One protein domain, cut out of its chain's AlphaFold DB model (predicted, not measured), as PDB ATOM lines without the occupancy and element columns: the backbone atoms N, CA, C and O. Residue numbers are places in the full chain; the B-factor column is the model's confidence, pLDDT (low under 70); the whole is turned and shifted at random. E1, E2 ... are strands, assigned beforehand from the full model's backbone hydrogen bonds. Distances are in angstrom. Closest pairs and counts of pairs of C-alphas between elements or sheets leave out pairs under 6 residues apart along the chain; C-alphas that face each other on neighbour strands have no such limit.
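Overview. This is residues 233 to 283 of the 633 residues of the protein "Transposon TX1 protein" of Smittium culicis (UniProt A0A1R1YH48). With little regular structure, this is one small three-stranded sheet zigzagging E1, E2, E3 side by side, with an arm before it whose residues 233 to 240 stick out. The 51 printed residues, 18 of them in named strands, hold no named helix; the class is all strand, the sheet antiparallel in the order E1, E2, E3. The whole is loose, radius of gyration of the C-alphas 12.4 A, spanning 32 by 26 by 16 A.

Arrangement. Look first at edge strand E1, residues 245 to 250, and inner strand E2, residues 261 to 266: this hairpin is antiparallel at 162 degrees, with N 247 and O 264 2.8 A apart. Next, E2 and edge strand E3, residues 273 to 278, form a hairpin, antiparallel at 166 degrees, with N 263 and O 276 2.8 A apart. The three make a meander, each strand the antiparallel neighbour of the one before.

Along the chain. Find C-alpha 245 at (149.508, 149.964, 123.006), where E1 begins its 16.7 A. E2 runs 16.0 A, and E3 16.6 A to C-alpha 278 at (150.557, 167.458, 121.915).

Size, cuts and confidence. The C-alphas farthest apart, of Asn 242 and Thr 258, are 32.7 A apart. The printed part has no cut, and both links are short. Confidence is under 70 at residues 234, 252 to 260, 272 and 276 to 283.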
ATOM      1  N   PHE A 233     151.834 158.179 103.310       72.69
ATOM      2  CA  PHE A 233     152.372 156.846 103.543       72.69
ATOM      3  C   PHE A 233     151.350 155.967 104.261       72.69
ATOM      4  O   PHE A 233     150.470 156.446 104.977       72.69
ATOM      5  N   LYS A 234     151.492 154.655 104.075       69.00
ATOM      6  CA  LYS A 234     150.733 153.621 104.776       69.00
ATOM      7  C   LYS A 234     151.718 152.663 105.426       69.00
ATOM      8  O   LYS A 234     152.708 152.285 104.805       69.00
ATOM      9  N   PHE A 235     151.439 152.259 106.656       72.44
ATOM     10  CA  PHE A 235     152.184 151.206 107.330       72.44
ATOM     11  C   PHE A 235     151.188 150.233 107.959       72.44
ATOM     12  O   PHE A 235     150.180 150.642 108.533       72.44
ATOM     13  N   ASP A 236     151.461 148.943 107.802       74.06
ATOM     14  CA  ASP A 236     150.639 147.849 108.307       74.06
ATOM     15  C   ASP A 236     151.487 147.029 109.284       74.06
ATOM     16  O   ASP A 236     152.667 146.776 109.035       74.06
ATOM     17  N   PHE A 237     150.898 146.606 110.400       75.94
ATOM     18  CA  PHE A 237     151.582 145.797 111.404       75.94
ATOM     19  C   PHE A 237     150.607 144.818 112.065       75.94
ATOM     20  O   PHE A 237     149.404 145.067 112.145       75.94
ATOM     21  N   THR A 238     151.148 143.712 112.570       76.44
ATOM     22  CA  THR A 238     150.408 142.723 113.361       76.44
ATOM     23  C   THR A 238     150.873 142.813 114.805       76.44
ATOM     24  O   THR A 238     152.072 142.906 115.062       76.44
ATOM     25  N   ILE A 239     149.932 142.774 115.747       74.44
ATOM     26  CA  ILE A 239     150.216 142.875 117.178       74.44
ATOM     27  C   ILE A 239     149.712 141.632 117.900       74.44
ATOM     28  O   ILE A 239     148.556 141.248 117.737       74.44
ATOM     29  N   THR A 240     150.550 141.101 118.787       78.81
ATOM     30  CA  THR A 240     150.150 140.171 119.846       78.81
ATOM     31  C   THR A 240     150.361 140.865 121.192       78.81
ATOM     32  O   THR A 240     151.493 141.199 121.529       78.81
ATOM     33  N   THR A 241     149.289 141.138 121.945       75.94
ATOM     34  CA  THR A 241     149.356 141.889 123.214       75.94
ATOM     35  C   THR A 241     148.265 141.464 124.194       75.94
ATOM     36  O   THR A 241     147.193 141.028 123.785       75.94
ATOM     37  N   ASN A 242     148.524 141.630 125.491       77.06
ATOM     38  CA  ASN A 242     147.537 141.562 126.574       77.06
ATOM     39  C   ASN A 242     147.328 142.923 127.275       77.06
ATOM     40  O   ASN A 242     146.620 142.997 128.277       77.06
ATOM     41  N   VAL A 243     147.940 143.993 126.758       78.44
ATOM     42  CA  VAL A 243     147.898 145.361 127.297       78.44
ATOM     43  C   VAL A 243     147.562 146.381 126.210       78.44
ATOM     44  O   VAL A 243     147.616 146.088 125.013       78.44
ATOM     45  N   ASP A 244     147.229 147.601 126.632       82.56
ATOM     46  CA  ASP A 244     147.086 148.750 125.736       82.56
ATOM     47  C   ASP A 244     148.413 149.106 125.052       82.56
ATOM     48  O   ASP A 244     149.478 149.025 125.666       82.56
ATOM     49  N   ILE A 245     148.340 149.571 123.804       81.44
ATOM     50  CA  ILE A 245     149.508 149.964 123.006       81.44
ATOM     51  C   ILE A 245     149.428 151.431 122.614       81.44
ATOM     52  O   ILE A 245     148.348 151.954 122.348       81.44
ATOM     53  N   TYR A 246     150.589 152.077 122.558       83.31
ATOM     54  CA  TYR A 246     150.742 153.486 122.218       83.31
ATOM     55  C   TYR A 246     151.739 153.629 121.062       83.31
ATOM     56  O   TYR A 246     152.796 152.997 121.067       83.31
ATOM     57  N   ILE A 247     151.394 154.438 120.062       83.88
ATOM     58  CA  ILE A 247     152.209 154.725 118.874       83.88
ATOM     59  C   ILE A 247     152.378 156.237 118.788       83.88
ATOM     60  O   ILE A 247     151.377 156.941 118.785       83.88
ATOM     61  N   ALA A 248     153.604 156.742 118.672       83.44
ATOM     62  CA  ALA A 248     153.864 158.172 118.527       83.44
ATOM     63  C   ALA A 248     154.583 158.487 117.214       83.44
ATOM     64  O   ALA A 248     155.615 157.890 116.908       83.44
ATOM     65  N   PHE A 249     154.057 159.460 116.472       81.06
ATOM     66  CA  PHE A 249     154.701 160.061 115.306       81.06
ATOM     67  C   PHE A 249     155.331 161.387 115.688       81.06
ATOM     68  O   PHE A 249     154.715 162.190 116.388       81.06
ATOM     69  N   THR A 250     156.552 161.611 115.215       76.81
ATOM     70  CA  THR A 250     157.387 162.727 115.652       76.81
ATOM     71  C   THR A 250     158.161 163.289 114.467       76.81
ATOM     72  O   THR A 250     158.486 162.553 113.533       76.81
ATOM     73  N   GLY A 251     158.485 164.580 114.515       70.06
ATOM     74  CA  GLY A 251     159.414 165.204 113.574       70.06
ATOM     75  C   GLY A 251     160.871 164.763 113.794       70.06
ATOM     76  O   GLY A 251     161.139 163.903 114.643       70.06
ATOM     77  N   PRO A 252     161.824 165.355 113.050       61.53
ATOM     78  CA  PRO A 252     163.262 165.116 113.214       61.53
ATOM     79  C   PRO A 252     163.763 165.352 114.645       61.53
ATOM     80  O   PRO A 252     164.699 164.682 115.079       61.53
ATOM     81  N   ASP A 253     163.101 166.242 115.389       57.28
ATOM     82  CA  ASP A 253     163.414 166.550 116.787       57.28
ATOM     83  C   ASP A 253     162.981 165.439 117.776       57.28
ATOM     84  O   ASP A 253     163.234 165.517 118.983       57.28
ATOM     85  N   GLY A 254     162.348 164.372 117.277       61.94
ATOM     86  CA  GLY A 254     161.958 163.195 118.048       61.94
ATOM     87  C   GLY A 254     160.732 163.412 118.938       61.94
ATOM     88  O   GLY A 254     160.074 164.448 118.901       61.94
ATOM     89  N   LEU A 255     160.418 162.411 119.770       62.28
ATOM     90  CA  LEU A 255     159.231 162.401 120.644       62.28
ATOM     91  C   LEU A 255     159.134 163.635 121.539       62.28
ATOM     92  O   LEU A 255     158.046 164.088 121.852       62.28
ATOM     93  N   TYR A 256     160.266 164.196 121.933       61.62
ATOM     94  CA  TYR A 256     160.313 165.328 122.850       61.62
ATOM     95  C   TYR A 256     160.706 166.639 122.166       61.62
ATOM     96  O   TYR A 256     161.156 167.577 122.824       61.62
ATOM     97  N   GLY A 257     160.596 166.658 120.841       54.56
ATOM     98  CA  GLY A 257     160.924 167.782 119.989       54.56
ATOM     99  C   GLY A 257     159.888 168.895 120.016       54.56
ATOM    100  O   GLY A 257     158.754 168.716 120.464       54.56
ATOM    101  N   THR A 258     160.272 170.058 119.490       54.03
ATOM    102  CA  THR A 258     159.372 171.221 119.407       54.03
ATOM    103  C   THR A 258     158.310 171.090 118.315       54.03
ATOM    104  O   THR A 258     157.289 171.771 118.374       54.03
ATOM    105  N   ASP A 259     158.510 170.156 117.382       60.72
ATOM    106  CA  ASP A 259     157.592 169.844 116.281       60.72
ATOM    107  C   ASP A 259     156.265 169.211 116.739       60.72
ATOM    108  O   ASP A 259     155.313 169.113 115.962       60.72
ATOM    109  N   GLY A 260     156.183 168.784 118.003       62.31
ATOM    110  CA  GLY A 260     155.023 168.084 118.536       62.31
ATOM    111  C   GLY A 260     154.977 166.604 118.162       62.31
ATOM    112  O   GLY A 260     155.788 166.074 117.402       62.31
ATOM    113  N   VAL A 261     154.003 165.924 118.754       78.12
ATOM    114  CA  VAL A 261     153.760 164.491 118.627       78.12
ATOM    115  C   VAL A 261     152.297 164.246 118.327       78.12
ATOM    116  O   VAL A 261     151.407 164.871 118.913       78.12
ATOM    117  N   ILE A 262     152.062 163.274 117.454       78.00
ATOM    118  CA  ILE A 262     150.758 162.645 117.279       78.00
ATOM    119  C   ILE A 262     150.842 161.259 117.918       78.00
ATOM    120  O   ILE A 262     151.520 160.377 117.398       78.00
ATOM    121  N   GLU A 263     150.183 161.075 119.059       84.19
ATOM    122  CA  GLU A 263     150.074 159.789 119.748       84.19
ATOM    123  C   GLU A 263     148.767 159.096 119.356       84.19
ATOM    124  O   GLU A 263     147.707 159.708 119.315       84.19
ATOM    125  N   THR A 264     148.818 157.791 119.124       82.69
ATOM    126  CA  THR A 264     147.658 156.920 118.952       82.69
ATOM    127  C   THR A 264     147.667 155.851 120.033       82.69
ATOM    128  O   THR A 264     148.620 155.085 120.150       82.69
ATOM    129  N   LYS A 265     146.577 155.769 120.797       84.56
ATOM    130  CA  LYS A 265     146.296 154.701 121.752       84.56
ATOM    131  C   LYS A 265     145.422 153.629 121.101       84.56
ATOM    132  O   LYS A 265     144.317 153.913 120.642       84.56
ATOM    133  N   LEU A 266     145.890 152.388 121.160       83.25
ATOM    134  CA  LEU A 266     145.178 151.166 120.804       83.25
ATOM    135  C   LEU A 266     144.871 150.392 122.091       83.25
ATOM    136  O   LEU A 266     145.667 149.575 122.559       83.25
ATOM    137  N   GLY A 267     143.742 150.712 122.720       80.12
ATOM    138  CA  GLY A 267     143.394 150.179 124.032       80.12
ATOM    139  C   GLY A 267     142.761 148.794 123.974       80.12
ATOM    140  O   GLY A 267     141.549 148.694 124.108       80.12
ATOM    141  N   TYR A 268     143.561 147.740 123.794       77.56
ATOM    142  CA  TYR A 268     143.070 146.355 123.821       77.56
ATOM    143  C   TYR A 268     142.546 145.938 125.207       77.56
ATOM    144  O   TYR A 268     141.540 145.246 125.294       77.56
ATOM    145  N   PHE A 269     143.188 146.386 126.294       74.75
ATOM    146  CA  PHE A 269     142.766 146.082 127.666       74.75
ATOM    147  C   PHE A 269     141.739 147.095 128.193       74.75
ATOM    148  O   PHE A 269     140.829 146.737 128.934       74.75
ATOM    149  N   SER A 270     141.876 148.374 127.829       75.69
ATOM    150  CA  SER A 270     140.971 149.441 128.284       75.69
ATOM    151  C   SER A 270     139.757 149.691 127.387       75.69
ATOM    152  O   SER A 270     138.949 150.557 127.726       75.69
ATOM    153  N   GLU A 271     139.658 148.999 126.249       78.00
ATOM    154  CA  GLU A 271     138.641 149.177 125.196       78.00
ATOM    155  C   GLU A 271     138.543 150.616 124.652       78.00
ATOM    156  O   GLU A 271     137.506 151.061 124.157       78.00
ATOM    157  N   LYS A 272     139.633 151.387 124.748       68.56
ATOM    158  CA  LYS A 272     139.675 152.799 124.344       68.56
ATOM    159  C   LYS A 272     140.677 153.039 123.230       68.56
ATOM    160  O   LYS A 272     141.884 152.900 123.426       68.56
ATOM    161  N   TYR A 273     140.165 153.515 122.102       80.88
ATOM    162  CA  TYR A 273     140.950 153.964 120.958       80.88
ATOM    163  C   TYR A 273     140.921 155.484 120.901       80.88
ATOM    164  O   TYR A 273     139.849 156.087 120.963       80.88
ATOM    165  N   ALA A 274     142.090 156.109 120.830       72.56
ATOM    166  CA  ALA A 274     142.190 157.562 120.831       72.56
ATOM    167  C   ALA A 274     143.418 158.030 120.057       72.56
ATOM    168  O   ALA A 274     144.430 157.335 120.015       72.56
ATOM    169  N   VAL A 275     143.326 159.228 119.489       71.81
ATOM    170  CA  VAL A 275     144.453 159.938 118.889       71.81
ATOM    171  C   VAL A 275     144.598 161.267 119.618       71.81
ATOM    172  O   VAL A 275     143.620 161.996 119.782       71.81
ATOM    173  N   TYR A 276     145.808 161.565 120.071       66.94
ATOM    174  CA  TYR A 276     146.165 162.775 120.793       66.94
ATOM    175  C   TYR A 276     147.213 163.549 120.001       66.94
ATOM    176  O   TYR A 276     148.136 162.969 119.438       66.94
ATOM    177  N   GLN A 277     147.090 164.871 119.993       61.22
ATOM    178  CA  GLN A 277     148.121 165.773 119.492       61.22
ATOM    179  C   GLN A 277     148.641 166.598 120.669       61.22
ATOM    180  O   GLN A 277     147.848 167.143 121.438       61.22
ATOM    181  N   GLY A 278     149.958 166.699 120.820       54.97
ATOM    182  CA  GLY A 278     150.557 167.458 121.915       54.97
ATOM    183  C   GLY A 278     152.077 167.505 121.858       54.97
ATOM    184  O   GLY A 278     152.690 166.999 120.928       54.97
ATOM    185  N   LEU A 279     152.695 168.123 122.862       46.28
ATOM    186  CA  LEU A 279     154.146 168.131 123.048       46.28
ATOM    187  C   LEU A 279     154.484 167.185 124.200       46.28
ATOM    188  O   LEU A 279     153.999 167.391 125.315       46.28
ATOM    189  N   TYR A 280     155.309 166.164 123.956       48.84
ATOM    190  CA  TYR A 280     155.895 165.402 125.059       48.84
ATOM    191  C   TYR A 280     157.124 166.155 125.549       48.84
ATOM    192  O   TYR A 280     157.945 166.617 124.765       48.84
ATOM    193  N   SER A 281     157.284 166.249 126.862       42.66
ATOM    194  CA  SER A 281     158.505 166.772 127.476       42.66
ATOM    195  C   SER A 281     159.366 165.613 127.969       42.66
ATOM    196  O   SER A 281     158.850 164.671 128.580       42.66
ATOM    197  N   LYS A 282     160.674 165.655 127.674       40.06
ATOM    198  CA  LYS A 282     161.644 164.590 127.974       40.06
ATOM    199  C   LYS A 282     161.875 164.494 129.478       40.06
ATOM    200  O   LYS A 282     162.831 165.029 130.028       40.06
ATOM    201  N   SER A 283     160.999 163.780 130.171       38.88
ATOM    202  CA  SER A 283     161.215 163.393 131.561       38.88
ATOM    203  C   SER A 283     162.151 162.175 131.587       38.88
ATOM    204  O   SER A 283     161.682 161.044 131.464       38.88
TER     205      SER A 283